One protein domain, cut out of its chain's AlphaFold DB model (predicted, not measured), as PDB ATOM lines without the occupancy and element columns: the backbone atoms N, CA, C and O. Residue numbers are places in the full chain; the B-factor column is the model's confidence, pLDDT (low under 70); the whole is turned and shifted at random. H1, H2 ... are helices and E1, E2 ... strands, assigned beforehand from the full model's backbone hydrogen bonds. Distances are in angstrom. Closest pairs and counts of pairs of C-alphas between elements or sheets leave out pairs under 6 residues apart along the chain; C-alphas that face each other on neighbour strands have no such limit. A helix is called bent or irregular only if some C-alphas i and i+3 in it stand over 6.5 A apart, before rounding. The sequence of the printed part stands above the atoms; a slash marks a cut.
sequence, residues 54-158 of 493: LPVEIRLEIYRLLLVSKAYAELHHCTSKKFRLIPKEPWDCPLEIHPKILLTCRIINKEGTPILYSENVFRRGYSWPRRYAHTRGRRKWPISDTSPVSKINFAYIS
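This is residues 54 to 158 of the 493 residues of an uncharacterized protein of Gibberella intermedia (UniProt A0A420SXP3). Three helices, H1, H2 and H3, are grouped toward one end of an elongated body, and a small sheet of three strands lies in its middle. After the last strand, residues 125 to 158 have no named element; they swing out to the other end, around Gly 137, and then fold back. The printed part has 105 residues, with three named helices and three named strands in the order H1 E1 E2 H2 H3 E3; under half of the residues are in these elements, and the class is mixed, helices and strands. The sheet runs E2 E1 E3 and is mixed, E1 being antiparallel to E2 and parallel to E3. The whole is compact, with a radius of gyration of the C-alphas of 14.0 A, and spans 49 by 27 by 24 A.

Start at H1, residues 56 to 67, and look across to H3, residues 106 to 119. They touch, with H3 using residues 111 to 116 alone; the closest C-alphas, those of Leu 67 and Leu 116, are 5.3 A apart. They run the same way at a steep tilt of 60 degrees. H2, residues 99 to 103, touches residues 108 to 113 of H3 alone, the closest C-alphas being those of Leu 102 and Asn 109, 4.5 A apart. In H1 every O i to N i+4 pair is within hydrogen-bond range, in H3 8 of 10, and in H2 0 of 1, with 2 of 2 O i to N i+3 pairs. Next find E1, residues 73 to 78, and E2, residues 82 to 86, an antiparallel hairpin; N 76 and O 84 are 2.9 A apart, within hydrogen-bond range. E3, residues 122 to 124, is the parallel neighbour of E1, with N 123 and O 73 at 2.9 A. Residues 76 to 77 of E1 also pair, parallel, with residues 130 to 131. None of the helices is on the sheet.

Find C-alpha 56 at (-32.592, 19.990, -12.530), where H1 begins its 15.8 A. E1 is 15.4 A long, E2 13.1 A and H2 7.5 A. H3 runs 20.1 A from C-alpha 106 at (-37.613, 17.547, 0.904); it is irregular, but only just, with C-alphas 111 and 114 6.54 A apart. E3, 6.4 A long, ends at C-alpha 124, at (-23.597, 39.407, 10.704).

The two C-alphas farthest apart, those of Pro 55 and Gly 137, are 48.7 A from each other. The printed part has no cut. The link from E2 to H2 is long, with 12 residues; the other links between named elements are tight. Look for pLDDT under 70 at residues 78 to 81, 87 to 94 and 125 to 145; the mean of the printed part is 74.8.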
ATOM      1  N   LEU A  54     -39.464  18.744 -14.165       87.44
ATOM      2  CA  LEU A  54     -38.527  19.630 -14.856       87.44
ATOM      3  C   LEU A  54     -37.072  19.159 -14.666       87.44
ATOM      4  O   LEU A  54     -36.727  18.723 -13.558       87.44
ATOM      5  N   PRO A  55     -36.207  19.316 -15.691       90.06
ATOM      6  CA  PRO A  55     -34.764  19.136 -15.560       90.06
ATOM      7  C   PRO A  55     -34.194  19.943 -14.392       90.06
ATOM      8  O   PRO A  55     -34.670  21.043 -14.082       90.06
ATOM      9  N   VAL A  56     -33.168  19.397 -13.742       87.50
ATOM     10  CA  VAL A  56     -32.592  19.990 -12.530       87.50
ATOM     11  C   VAL A  56     -32.041  21.392 -12.797       87.50
ATOM     12  O   VAL A  56     -32.203  22.272 -11.961       87.50
ATOM     13  N   GLU A  57     -31.498  21.648 -13.986       89.81
ATOM     14  CA  GLU A  57     -30.949  22.940 -14.401       89.81
ATOM     15  C   GLU A  57     -32.012  24.043 -14.362       89.81
ATOM     16  O   GLU A  57     -31.770  25.131 -13.839       89.81
ATOM     17  N   ILE A  58     -33.220  23.741 -14.850       89.81
ATOM     18  CA  ILE A  58     -34.346  24.681 -14.850       89.81
ATOM     19  C   ILE A  58     -34.837  24.914 -13.419       89.81
ATOM     20  O   ILE A  58     -35.121  26.051 -13.043       89.81
ATOM     21  N   ARG A  59     -34.893  23.864 -12.588       91.62
ATOM     22  CA  ARG A  59     -35.273  24.013 -11.174       91.62
ATOM     23  C   ARG A  59     -34.298  24.910 -10.417       91.62
ATOM     24  O   ARG A  59     -34.748  25.779  -9.676       91.62
ATOM     25  N   LEU A  60     -32.990  24.731 -10.626       92.06
ATOM     26  CA  LEU A  60     -31.954  25.557 -10.000       92.06
ATOM     27  C   LEU A  60     -32.106  27.031 -10.386       92.06
ATOM     28  O   LEU A  60     -32.009  27.893  -9.516       92.06
ATOM     29  N   GLU A  61     -32.417  27.326 -11.647       89.69
ATOM     30  CA  GLU A  61     -32.640  28.704 -12.090       89.69
ATOM     31  C   GLU A  61     -33.893  29.325 -11.457       89.69
ATOM     32  O   GLU A  61     -33.865  30.464 -10.990       89.69
ATOM     33  N   ILE A  62     -34.975  28.552 -11.333       89.88
ATOM     34  CA  ILE A  62     -36.179  28.992 -10.616       89.88
ATOM     35  C   ILE A  62     -35.866  29.254  -9.135       89.88
ATOM     36  O   ILE A  62     -36.333  30.244  -8.569       89.88
ATOM     37  N   TYR A  63     -35.057  28.406  -8.495       92.38
ATOM     38  CA  TYR A  63     -34.632  28.640  -7.117       92.38
ATOM     39  C   TYR A  63     -33.792  29.907  -6.988       92.38
ATOM     40  O   TYR A  63     -34.001  30.644  -6.030       92.38
ATOM     41  N   ARG A  64     -32.893  30.199  -7.934       90.62
ATOM     42  CA  ARG A  64     -32.117  31.448  -7.925       90.62
ATOM     43  C   ARG A  64     -33.021  32.671  -7.983       90.62
ATOM     44  O   ARG A  64     -32.873  33.559  -7.154       90.62
ATOM     45  N   LEU A  65     -34.008  32.673  -8.877       87.94
ATOM     46  CA  LEU A  65     -34.966  33.778  -8.992       87.94
ATOM     47  C   LEU A  65     -35.784  34.016  -7.712       87.94
ATOM     48  O   LEU A  65     -36.191  35.142  -7.456       87.94
ATOM     49  N   LEU A  66     -36.046  32.971  -6.921       87.25
ATOM     50  CA  LEU A  66     -36.880  33.060  -5.716       87.25
ATOM     51  C   LEU A  66     -36.093  33.239  -4.416       87.25
ATOM     52  O   LEU A  66     -36.632  33.761  -3.437       87.25
ATOM     53  N   LEU A  67     -34.871  32.712  -4.356       88.19
ATOM     54  CA  LEU A  67     -34.084  32.619  -3.128       88.19
ATOM     55  C   LEU A  67     -32.892  33.569  -3.112       88.19
ATOM     56  O   LEU A  67     -32.344  33.769  -2.032       88.19
ATOM     57  N   VAL A  68     -32.484  34.141  -4.247       86.44
ATOM     58  CA  VAL A  68     -31.343  35.061  -4.322       86.44
ATOM     59  C   VAL A  68     -31.837  36.497  -4.406       86.44
ATOM     60  O   VAL A  68     -32.648  36.839  -5.262       86.44
ATOM     61  N   SER A  69     -31.320  37.356  -3.530       82.56
ATOM     62  CA  SER A  69     -31.584  38.793  -3.547       82.56
ATOM     63  C   SER A  69     -30.287  39.584  -3.637       82.56
ATOM     64  O   SER A  69     -29.212  39.133  -3.247       82.56
ATOM     65  N   LYS A  70     -30.403  40.807  -4.156       76.38
ATOM     66  CA  LYS A  70     -29.315  41.790  -4.165       76.38
ATOM     67  C   LYS A  70     -29.150  42.495  -2.813       76.38
ATOM     68  O   LYS A  70     -28.135  43.152  -2.604       76.38
ATOM     69  N   ALA A  71     -30.143  42.398  -1.927       75.81
ATOM     70  CA  ALA A  71     -30.123  43.018  -0.608       75.81
ATOM     71  C   ALA A  71     -29.395  42.142   0.429       75.81
ATOM     72  O   ALA A  71     -29.332  40.918   0.303       75.81
ATOM     73  N   TYR A  72     -28.860  42.775   1.476       77.81
ATOM     74  CA  TYR A  72     -28.164  42.081   2.560       77.81
ATOM     75  C   TYR A  72     -29.172  41.493   3.548       77.81
ATOM     76  O   TYR A  72     -29.936  42.225   4.177       77.81
ATOM     77  N   ALA A  73     -29.156  40.172   3.713       78.81
ATOM     78  CA  ALA A  73     -30.059  39.489   4.632       78.81
ATOM     79  C   ALA A  73     -29.429  39.328   6.026       78.81
ATOM     80  O   ALA A  73     -28.296  38.857   6.138       78.81
ATOM     81  N   GLU A  74     -30.171  39.622   7.097       78.50
ATOM     82  CA  GLU A  74     -29.791  39.235   8.465       78.50
ATOM     83  C   GLU A  74     -30.615  38.036   8.959       78.50
ATOM     84  O   GLU A  74     -31.838  38.010   8.820       78.50
ATOM     85  N   LEU A  75     -29.954  37.042   9.575       78.56
ATOM     86  CA  LEU A  75     -30.626  35.920  10.247       78.56
ATOM     87  C   LEU A  75     -31.055  36.287  11.678       78.56
ATOM     88  O   LEU A  75     -30.228  36.518  12.566       78.56
ATOM     89  N   HIS A  76     -32.361  36.225  11.923       75.38
ATOM     90  CA  HIS A  76     -32.975  36.424  13.234       75.38
ATOM     91  C   HIS A  76     -33.560  35.124  13.788       75.38
ATOM     92  O   HIS A  76     -34.294  34.418  13.100       75.38
ATOM     93  N   HIS A  77     -33.286  34.825  15.058       73.31
ATOM     94  CA  HIS A  77     -33.886  33.713  15.792       73.31
ATOM     95  C   HIS A  77     -35.259  34.112  16.356       73.31
ATOM     96  O   HIS A  77     -35.368  35.015  17.194       73.31
ATOM     97  N   CYS A  78     -36.307  33.389  15.960       69.31
ATOM     98  CA  CYS A  78     -37.630  33.451  16.575       69.31
ATOM     99  C   CYS A  78     -37.748  32.458  17.737       69.31
ATOM    100  O   CYS A  78     -37.172  31.373  17.723       69.31
ATOM    101  N   THR A  79     -38.589  32.786  18.719       67.38
ATOM    102  CA  THR A  79     -38.869  31.974  19.921       67.38
ATOM    103  C   THR A  79     -39.276  30.518  19.643       67.38
ATOM    104  O   THR A  79     -39.127  29.670  20.514       67.38
ATOM    105  N   SER A  80     -39.723  30.190  18.427       66.75
ATOM    106  CA  SER A  80     -40.147  28.847  18.004       66.75
ATOM    107  C   SER A  80     -39.033  27.940  17.448       66.75
ATOM    108  O   SER A  80     -39.344  26.989  16.732       66.75
ATOM    109  N   LYS A  81     -37.749  28.211  17.739       65.19
ATOM    110  CA  LYS A  81     -36.577  27.537  17.120       65.19
ATOM    111  C   LYS A  81     -36.529  27.675  15.587       65.19
ATOM    112  O   LYS A  81     -35.914  26.862  14.906       65.19
ATOM    113  N   LYS A  82     -37.211  28.683  15.042       76.44
ATOM    114  CA  LYS A  82     -37.226  29.014  13.612       76.44
ATOM    115  C   LYS A  82     -36.485  30.322  13.376       76.44
ATOM    116  O   LYS A  82     -36.341  31.127  14.293       76.44
ATOM    117  N   PHE A  83     -36.081  30.553  12.138       76.94
ATOM    118  CA  PHE A  83     -35.273  31.698  11.737       76.94
ATOM    119  C   PHE A  83     -35.980  32.544  10.699       76.94
ATOM    120  O   PHE A  83     -36.678  32.000   9.856       76.94
ATOM    121  N   ARG A  84     -35.792  33.857  10.721       78.69
ATOM    122  CA  ARG A  84     -36.298  34.759   9.682       78.69
ATOM    123  C   ARG A  84     -35.153  35.534   9.063       78.69
ATOM    124  O   ARG A  84     -34.194  35.861   9.758       78.69
ATOM    125  N   LEU A  85     -35.277  35.802   7.770       81.31
ATOM    126  CA  LEU A  85     -34.427  36.741   7.050       81.31
ATOM    127  C   LEU A  85     -35.131  38.091   7.048       81.31
ATOM    128  O   LEU A  85     -36.288  38.166   6.625       81.31
ATOM    129  N   ILE A  86     -34.451  39.117   7.541       75.31
ATOM    130  CA  ILE A  86     -35.012  40.459   7.688       75.31
ATOM    131  C   ILE A  86     -33.992  41.469   7.139       75.31
ATOM    132  O   ILE A  86     -32.794  41.288   7.381       75.31
ATOM    133  N   PRO A  87     -34.423  42.515   6.410       69.50
ATOM    134  CA  PRO A  87     -33.581  43.678   6.147       69.50
ATOM    135  C   PRO A  87     -33.502  44.549   7.408       69.50
ATOM    136  O   PRO A  87     -34.508  44.772   8.087       69.50
ATOM    137  N   LYS A  88     -32.309  45.029   7.761       65.62
ATOM    138  CA  LYS A  88     -32.103  45.708   9.050       65.62
ATOM    139  C   LYS A  88     -32.480  47.182   9.011       65.62
ATOM    140  O   LYS A  88     -33.013  47.680  10.003       65.62
ATOM    141  N   GLU A  89     -32.181  47.884   7.922       61.66
ATOM    142  CA  GLU A  89     -32.287  49.342   7.889       61.66
ATOM    143  C   GLU A  89     -33.527  49.817   7.110       61.66
ATOM    144  O   GLU A  89     -33.915  49.188   6.128       61.66
ATOM    145  N   PRO A  90     -34.182  50.923   7.521       50.81
ATOM    146  CA  PRO A  90     -35.374  51.452   6.843       50.81
ATOM    147  C   PRO A  90     -35.162  51.781   5.359       50.81
ATOM    148  O   PRO A  90     -36.124  51.817   4.598       50.81
ATOM    149  N   TRP A  91     -33.912  52.044   4.982       57.12
ATOM    150  CA  TRP A  91     -33.457  52.350   3.627       57.12
ATOM    151  C   TRP A  91     -32.797  51.151   2.927       57.12
ATOM    152  O   TRP A  91     -32.390  51.280   1.773       57.12
ATOM    153  N   ASP A  92     -32.685  49.986   3.583       63.03
ATOM    154  CA  ASP A  92     -32.287  48.761   2.888       63.03
ATOM    155  C   ASP A  92     -33.378  48.411   1.854       63.03
ATOM    156  O   ASP A  92     -34.582  48.512   2.119       63.03
ATOM    157  N   CYS A  93     -32.964  47.985   0.654       62.91
ATOM    158  CA  CYS A  93     -33.899  47.510  -0.364       62.91
ATOM    159  C   CYS A  93     -34.741  46.344   0.180       62.91
ATOM    160  O   CYS A  93     -34.239  45.549   0.986       62.91
ATOM    161  N   PRO A  94     -36.000  46.193  -0.270       67.88
ATOM    162  CA  PRO A  94     -36.840  45.109   0.196       67.88
ATOM    163  C   PRO A  94     -36.178  43.752  -0.063       67.88
ATOM    164  O   PRO A  94     -35.627  43.494  -1.135       67.88
ATOM    165  N   LEU A  95     -36.240  42.879   0.941       72.56
ATOM    166  CA  LEU A  95     -35.688  41.537   0.870       72.56
ATOM    167  C   LEU A  95     -36.632  40.670   0.021       72.56
ATOM    168  O   LEU A  95     -37.530  40.010   0.537       72.56
ATOM    169  N   GLU A  96     -36.466  40.717  -1.302       78.56
ATOM    170  CA  GLU A  96     -37.234  39.953  -2.305       78.56
ATOM    171  C   GLU A  96     -36.906  38.441  -2.277       78.56
ATOM    172  O   GLU A  96     -36.704  37.807  -3.305       78.56
ATOM    173  N   ILE A  97     -36.808  37.846  -1.084       84.06
ATOM    174  CA  ILE A  97     -36.496  36.427  -0.883       84.06
ATOM    175  C   ILE A  97     -37.765  35.697  -0.445       84.06
ATOM    176  O   ILE A  97     -38.434  36.073   0.523       84.06
ATOM    177  N   HIS A  98     -38.074  34.582  -1.102       85.88
ATOM    178  CA  HIS A  98     -39.261  33.774  -0.828       85.88
ATOM    179  C   HIS A  98     -38.902  32.383  -0.278       85.88
ATOM    180  O   HIS A  98     -39.124  31.370  -0.944       85.88
ATOM    181  N   PRO A  99     -38.440  32.263   0.986       85.06
ATOM    182  CA  PRO A  99     -37.977  30.985   1.536       85.06
ATOM    183  C   PRO A  99     -39.105  29.962   1.764       85.06
ATOM    184  O   PRO A  99     -38.829  28.806   2.074       85.06
ATOM    185  N   LYS A 100     -40.379  30.346   1.582       85.31
ATOM    186  CA  LYS A 100     -41.547  29.448   1.690       85.31
ATOM    187  C   LYS A 100     -41.430  28.231   0.774       85.31
ATOM    188  O   LYS A 100     -41.893  27.156   1.145       85.31
ATOM    189  N   ILE A 101     -40.788  28.383  -0.386       86.62
ATOM    190  CA  ILE A 101     -40.581  27.278  -1.326       86.62
ATOM    191  C   ILE A 101     -39.784  26.129  -0.691       86.62
ATOM    192  O   ILE A 101     -40.093  24.966  -0.936       86.62
ATOM    193  N   LEU A 102     -38.854  26.422   0.224       86.38
ATOM    194  CA  LEU A 102     -38.054  25.408   0.920       86.38
ATOM    195  C   LEU A 102     -38.875  24.554   1.894       86.38
ATOM    196  O   LEU A 102     -38.412  23.495   2.315       86.38
ATOM    197  N   LEU A 103     -40.080  24.995   2.264       84.12
ATOM    198  CA  LEU A 103     -40.983  24.255   3.148       84.12
ATOM    199  C   LEU A 103     -41.899  23.285   2.387       84.12
ATOM    200  O   LEU A 103     -42.602  22.505   3.020       84.12
ATOM    201  N   THR A 104     -41.909  23.330   1.051       85.38
ATOM    202  CA  THR A 104     -42.861  22.564   0.230       85.38
ATOM    203  C   THR A 104     -42.531  21.071   0.160       85.38
ATOM    204  O   THR A 104     -43.413  20.239   0.347       85.38
ATOM    205  N   CYS A 105     -41.270  20.712  -0.102       85.69
ATOM    206  CA  CYS A 105     -40.830  19.327  -0.283       85.69
ATOM    207  C   CYS A 105     -39.364  19.140   0.131       85.69
ATOM    208  O   CYS A 105     -38.556  20.063   0.036       85.69
ATOM    209  N   ARG A 106     -38.993  17.915   0.534       87.25
ATOM    210  CA  ARG A 106     -37.613  17.547   0.904       87.25
ATOM    211  C   ARG A 106     -36.617  17.700  -0.249       87.25
ATOM    212  O   ARG A 106     -35.494  18.122  -0.000       87.25
ATOM    213  N   ILE A 107     -37.015  17.376  -1.482       88.31
ATOM    214  CA  ILE A 107     -36.146  17.504  -2.667       88.31
ATOM    215  C   ILE A 107     -35.835  18.981  -2.919       88.31
ATOM    216  O   ILE A 107     -34.673  19.369  -2.952       88.31
ATOM    217  N   ILE A 108     -36.878  19.814  -2.965       88.31
ATOM    218  CA  ILE A 108     -36.768  21.270  -3.122       88.31
ATOM    219  C   ILE A 108     -35.932  21.880  -1.992       88.31
ATOM    220  O   ILE A 108     -35.081  22.728  -2.234       88.31
ATOM    221  N   ASN A 109     -36.127  21.419  -0.754       88.62
ATOM    222  CA  ASN A 109     -35.316  21.854   0.376       88.62
ATOM    223  C   ASN A 109     -33.832  21.504   0.174       88.62
ATOM    224  O   ASN A 109     -32.976  22.362   0.365       88.62
ATOM    225  N   LYS A 110     -33.524  20.274  -0.258       88.88
ATOM    226  CA  LYS A 110     -32.148  19.820  -0.494       88.88
ATOM    227  C   LYS A 110     -31.462  20.596  -1.624       88.88
ATOM    228  O   LYS A 110     -30.289  20.920  -1.487       88.88
ATOM    229  N   GLU A 111     -32.179  20.904  -2.704       90.19
ATOM    230  CA  GLU A 111     -31.640  21.628  -3.867       90.19
ATOM    231  C   GLU A 111     -31.546  23.146  -3.640       90.19
ATOM    232  O   GLU A 111     -30.550  23.767  -3.998       90.19
ATOM    233  N   GLY A 112     -32.564  23.752  -3.024       88.25
ATOM    234  CA  GLY A 112     -32.654  25.204  -2.851       88.25
ATOM    235  C   GLY A 112     -31.889  25.746  -1.640       88.25
ATOM    236  O   GLY A 112     -31.474  26.902  -1.648       88.25
ATOM    237  N   THR A 113     -31.667  24.936  -0.598       88.56
ATOM    238  CA  THR A 113     -30.955  25.383   0.615       88.56
ATOM    239  C   THR A 113     -29.514  25.826   0.327       88.56
ATOM    240  O   THR A 113     -29.141  26.905   0.791       88.56
ATOM    241  N   PRO A 114     -28.698  25.080  -0.449       89.19
ATOM    242  CA  PRO A 114     -27.369  25.544  -0.837       89.19
ATOM    243  C   PRO A 114     -27.406  26.866  -1.604       89.19
ATOM    244  O   PRO A 114     -26.587  27.731  -1.327       89.19
ATOM    245  N   ILE A 115     -28.372  27.071  -2.507       88.81
ATOM    246  CA  ILE A 115     -28.506  28.322  -3.277       88.81
ATOM    247  C   ILE A 115     -28.791  29.498  -2.339       88.81
ATOM    248  O   ILE A 115     -28.091  30.506  -2.389       88.81
ATOM    249  N   LEU A 116     -29.760  29.339  -1.427       88.50
ATOM    250  CA  LEU A 116     -30.113  30.374  -0.454       88.50
ATOM    251  C   LEU A 116     -28.904  30.806   0.388       88.50
ATOM    252  O   LEU A 116     -28.723  32.000   0.607       88.50
ATOM    253  N   TYR A 117     -28.101  29.860   0.887       88.06
ATOM    254  CA  TYR A 117     -26.999  30.176   1.803       88.06
ATOM    255  C   TYR A 117     -25.678  30.525   1.104       88.06
ATOM    256  O   TYR A 117     -24.905  31.317   1.638       88.06
ATOM    257  N   SER A 118     -25.406  29.963  -0.073       85.69
ATOM    258  CA  SER A 118     -24.126  30.174  -0.758       85.69
ATOM    259  C   SER A 118     -24.126  31.396  -1.668       85.69
ATOM    260  O   SER A 118     -23.109  32.082  -1.724       85.69
ATOM    261  N   GLU A 119     -25.229  31.699  -2.362       86.44
ATOM    262  CA  GLU A 119     -25.247  32.779  -3.358       86.44
ATOM    263  C   GLU A 119     -25.579  34.154  -2.746       86.44
ATOM    264  O   GLU A 119     -25.103  35.174  -3.255       86.44
ATOM    265  N   ASN A 120     -26.323  34.191  -1.633       86.44
ATOM    266  CA  ASN A 120     -26.652  35.430  -0.920       86.44
ATOM    267  C   ASN A 120     -25.536  35.903   0.010       86.44
ATOM    268  O   ASN A 120     -24.810  35.105   0.601       86.44
ATOM    269  N   VAL A 121     -25.471  37.221   0.204       84.31
ATOM    270  CA  VAL A 121     -24.589  37.850   1.192       84.31
ATOM    271  C   VAL A 121     -25.359  38.067   2.487       84.31
ATOM    272  O   VAL A 121     -26.328  38.832   2.535       84.31
ATOM    273  N   PHE A 122     -24.907  37.413   3.553       85.25
ATOM    274  CA  PHE A 122     -25.515  37.560   4.869       85.25
ATOM    275  C   PHE A 122     -24.778  38.595   5.706       85.25
ATOM    276  O   PHE A 122     -23.558  38.537   5.830       85.25
ATOM    277  N   ARG A 123     -25.516  39.517   6.323       81.25
ATOM    278  CA  ARG A 123     -24.959  40.485   7.271       81.25
ATOM    279  C   ARG A 123     -24.942  39.870   8.675       81.25
ATOM    280  O   ARG A 123     -25.939  39.299   9.128       81.25
ATOM    281  N   ARG A 124     -23.798  39.961   9.359       72.69
ATOM    282  CA  ARG A 124     -23.597  39.407  10.704       72.69
ATOM    283  C   ARG A 124     -23.530  40.510  11.761       72.69
ATOM    284  O   ARG A 124     -22.841  41.500  11.567       72.69
ATOM    285  N   GLY A 125     -24.217  40.290  12.885       64.50
ATOM    286  CA  GLY A 125     -24.136  41.125  14.093       64.50
ATOM    287  C   GLY A 125     -23.822  40.313  15.359       64.50
ATOM    288  O   GLY A 125     -23.729  39.086  15.297       64.50
ATOM    289  N   TYR A 126     -23.721  41.005  16.501       53.66
ATOM    290  CA  TYR A 126     -23.253  40.537  17.824       53.66
ATOM    291  C   TYR A 126     -23.633  39.099  18.226       53.66
ATOM    292  O   TYR A 126     -22.801  38.322  18.684       53.66
ATOM    293  N   SER A 127     -24.898  38.721  18.056       51.00
ATOM    294  CA  SER A 127     -25.435  37.444  18.530       51.00
ATOM    295  C   SER A 127     -26.126  36.716  17.398       51.00
ATOM    296  O   SER A 127     -27.340  36.602  17.395       51.00
ATOM    297  N   TRP A 128     -25.384  36.265  16.391       53.78
ATOM    298  CA  TRP A 128     -25.999  35.495  15.317       53.78
ATOM    299  C   TRP A 128     -26.337  34.078  15.794       53.78
ATOM    300  O   TRP A 128     -25.442  33.378  16.268       53.78
ATOM    301  N   PRO A 129     -27.598  33.624  15.680       53.16
ATOM    302  CA  PRO A 129     -28.788  34.331  15.182       53.16
ATOM    303  C   PRO A 129     -29.455  35.226  16.254       53.16
ATOM    304  O   PRO A 129     -29.719  34.776  17.372       53.16
ATOM    305  N   ARG A 130     -29.763  36.497  15.912       56.59
ATOM    306  CA  ARG A 130     -30.197  37.521  16.897       56.59
ATOM    307  C   ARG A 130     -31.563  37.162  17.472       56.59
ATOM    308  O   ARG A 130     -32.499  36.926  16.708       56.59
ATOM    309  N   ARG A 131     -31.721  37.155  18.802       51.72
ATOM    310  CA  ARG A 131     -33.039  36.929  19.426       51.72
ATOM    311  C   ARG A 131     -33.959  38.109  19.132       51.72
ATOM    312  O   ARG A 131     -33.706  39.230  19.562       51.72
ATOM    313  N   TYR A 132     -35.048  37.840  18.419       51.56
ATOM    314  CA  TYR A 132     -36.094  38.827  18.188       51.56
ATOM    315  C   TYR A 132     -36.949  38.980  19.456       51.56
ATOM    316  O   TYR A 132     -37.726  38.086  19.795       51.56
ATOM    317  N   ALA A 133     -36.799  40.097  20.172       48.97
ATOM    318  CA  ALA A 133     -37.698  40.466  21.261       48.97
ATOM    319  C   ALA A 133     -38.832  41.338  20.703       48.97
ATOM    320  O   ALA A 133     -38.588  42.425  20.185       48.97
ATOM    321  N   HIS A 134     -40.081  40.877  20.821       49.78
ATOM    322  CA  HIS A 134     -41.260  41.715  20.588       49.78
ATOM    323  C   HIS A 134     -41.349  42.772  21.701       49.78
ATOM    324  O   HIS A 134     -42.084  42.612  22.673       49.78
ATOM    325  N   THR A 135     -40.592  43.862  21.599       44.84
ATOM    326  CA  THR A 135     -40.836  45.040  22.437       44.84
ATOM    327  C   THR A 135     -42.199  45.621  22.066       44.84
ATOM    328  O   THR A 135     -42.425  45.949  20.904       44.84
ATOM    329  N   ARG A 136     -43.106  45.757  23.044       41.53
ATOM    330  CA  ARG A 136     -44.487  46.283  22.917       41.53
ATOM    331  C   ARG A 136     -44.585  47.770  22.503       41.53
ATOM    332  O   ARG A 136     -45.615  48.400  22.710       41.53
ATOM    333  N   GLY A 137     -43.538  48.346  21.918       43.16
ATOM    334  CA  GLY A 137     -43.559  49.684  21.330       43.16
ATOM    335  C   GLY A 137     -43.814  49.587  19.830       43.16
ATOM    336  O   GLY A 137     -43.273  48.700  19.175       43.16
ATOM    337  N   ARG A 138     -44.633  50.491  19.279       41.78
ATOM    338  CA  ARG A 138     -44.940  50.608  17.842       41.78
ATOM    339  C   ARG A 138     -43.677  50.918  17.012       41.78
ATOM    340  O   ARG A 138     -43.529  52.022  16.505       41.78
ATOM    341  N   ARG A 139     -42.751  49.970  16.849       47.47
ATOM    342  CA  ARG A 139     -41.769  50.019  15.759       47.47
ATOM    343  C   ARG A 139     -42.497  49.582  14.494       47.47
ATOM    344  O   ARG A 139     -43.041  48.480  14.454       47.47
ATOM    345  N   LYS A 140     -42.568  50.472  13.497       49.16
ATOM    346  CA  LYS A 140     -43.052  50.119  12.157       49.16
ATOM    347  C   LYS A 140     -42.246  48.911  11.676       49.16
ATOM    348  O   LYS A 140     -41.021  48.917  11.738       49.16
ATOM    349  N   TRP A 141     -42.971  47.873  11.285       49.97
ATOM    350  CA  TRP A 141     -42.437  46.621  10.771       49.97
ATOM    351  C   TRP A 141     -41.485  46.877   9.593       49.97
ATOM    352  O   TRP A 141     -41.758  47.786   8.804       49.97
ATOM    353  N   PRO A 142     -40.415  46.084   9.421       54.59
ATOM    354  CA  PRO A 142     -39.713  46.063   8.147       54.59
ATOM    355  C   PRO A 142     -40.702  45.621   7.061       54.59
ATOM    356  O   PRO A 142     -41.450  44.660   7.235       54.59
ATOM    357  N   ILE A 143     -40.722  46.348   5.943       54.19
ATOM    358  CA  ILE A 143     -41.703  46.181   4.855       54.19
ATOM    359  C   ILE A 143     -41.547  44.812   4.146       54.19
ATOM    360  O   ILE A 143     -42.437  44.385   3.417       54.19
ATOM    361  N   SER A 144     -40.454  44.083   4.394       59.41
ATOM    362  CA  SER A 144     -40.102  42.823   3.717       59.41
ATOM    363  C   SER A 144     -39.508  41.764   4.664       59.41
ATOM    364  O   SER A 144     -38.386  41.297   4.489       59.41
ATOM    365  N   ASP A 145     -40.264  41.365   5.691       65.25
ATOM    366  CA  ASP A 145     -39.946  40.168   6.491       65.25
ATOM    367  C   ASP A 145     -40.242  38.877   5.708       65.25
ATOM    368  O   ASP A 145     -41.266  38.743   5.028       65.25
ATOM    369  N   THR A 146     -39.366  37.885   5.847       72.81
ATOM    370  CA  THR A 146     -39.522  36.578   5.211       72.81
ATOM    371  C   THR A 146     -40.167  35.549   6.139       72.81
ATOM    372  O   THR A 146     -40.362  35.731   7.342       72.81
ATOM    373  N   SER A 147     -40.561  34.413   5.563       71.25
ATOM    374  CA  SER A 147     -41.175  33.333   6.339       71.25
ATOM    375  C   SER A 147     -40.155  32.535   7.151       71.25
ATOM    376  O   SER A 147     -39.003  32.423   6.736       71.25
ATOM    377  N   PRO A 148     -40.579  31.918   8.270       72.50
ATOM    378  CA  PRO A 148     -39.669  31.181   9.129       72.50
ATOM    379  C   PRO A 148     -39.012  29.977   8.433       72.50
ATOM    380  O   PRO A 148     -39.707  29.073   7.968       72.50
ATOM    381  N   VAL A 149     -37.685  29.921   8.447       78.44
ATOM    382  CA  VAL A 149     -36.841  28.784   8.062       78.44
ATOM    383  C   VAL A 149     -36.595  27.901   9.288       78.44
ATOM    384  O   VAL A 149     -36.392  28.396  10.394       78.44
ATOM    385  N   SER A 150     -36.644  26.579   9.125       70.12
ATOM    386  CA  SER A 150     -36.588  25.628  10.246       70.12
ATOM    387  C   SER A 150     -35.185  25.382  10.808       70.12
ATOM    388  O   SER A 150     -35.062  25.094  11.994       70.12
ATOM    389  N   LYS A 151     -34.128  25.474   9.990       73.62
ATOM    390  CA  LYS A 151     -32.741  25.225  10.407       73.62
ATOM    391  C   LYS A 151     -31.771  26.084   9.595       73.62
ATOM    392  O   LYS A 151     -31.918  26.166   8.381       73.62
ATOM    393  N   ILE A 152     -30.783  26.683  10.262       75.00
ATOM    394  CA  ILE A 152     -29.653  27.355   9.606       75.00
ATOM    395  C   ILE A 152     -28.549  26.332   9.352       75.00
ATOM    396  O   ILE A 152     -28.186  25.575  10.253       75.00
ATOM    397  N   ASN A 153     -27.998  26.341   8.140       78.44
ATOM    398  CA  ASN A 153     -26.833  25.544   7.779       78.44
ATOM    399  C   ASN A 153     -25.638  26.470   7.531       78.44
ATOM    400  O   ASN A 153     -25.407  26.892   6.400       78.44
ATOM    401  N   PHE A 154     -24.870  26.760   8.587       77.56
ATOM    402  CA  PHE A 154     -23.671  27.607   8.507       77.56
ATOM    403  C   PHE A 154     -22.623  27.069   7.522       77.56
ATOM    404  O   PHE A 154     -21.952  27.852   6.864       77.56
ATOM    405  N   ALA A 155     -22.561  25.748   7.329       80.00
ATOM    406  CA  ALA A 155     -21.649  25.107   6.381       80.00
ATOM    407  C   ALA A 155     -21.855  25.532   4.913       80.00
ATOM    408  O   ALA A 155     -20.918  25.464   4.127       80.00
ATOM    409  N   TYR A 156     -23.059  25.968   4.521       84.81
ATOM    410  CA  TYR A 156     -23.316  26.421   3.146       84.81
ATOM    411  C   TYR A 156     -23.098  27.922   2.950       84.81
ATOM    412  O   TYR A 156     -23.178  28.397   1.818       84.81
ATOM    413  N   ILE A 157     -22.851  28.676   4.026       85.62
ATOM    414  CA  ILE A 157     -22.628  30.117   3.928       85.62
ATOM    415  C   ILE A 157     -21.250  30.339   3.323       85.62
ATOM    416  O   ILE A 157     -20.239  29.966   3.910       85.62
ATOM    417  N   SER A 158     -21.227  30.947   2.139       84.81
ATOM    418  CA  SER A 158     -19.974  31.230   1.428       84.81
ATOM    419  C   SER A 158     -19.630  32.716   1.375       84.81
ATOM    420  O   SER A 158     -18.469  33.056   1.146       84.81
TER     421      SER A 158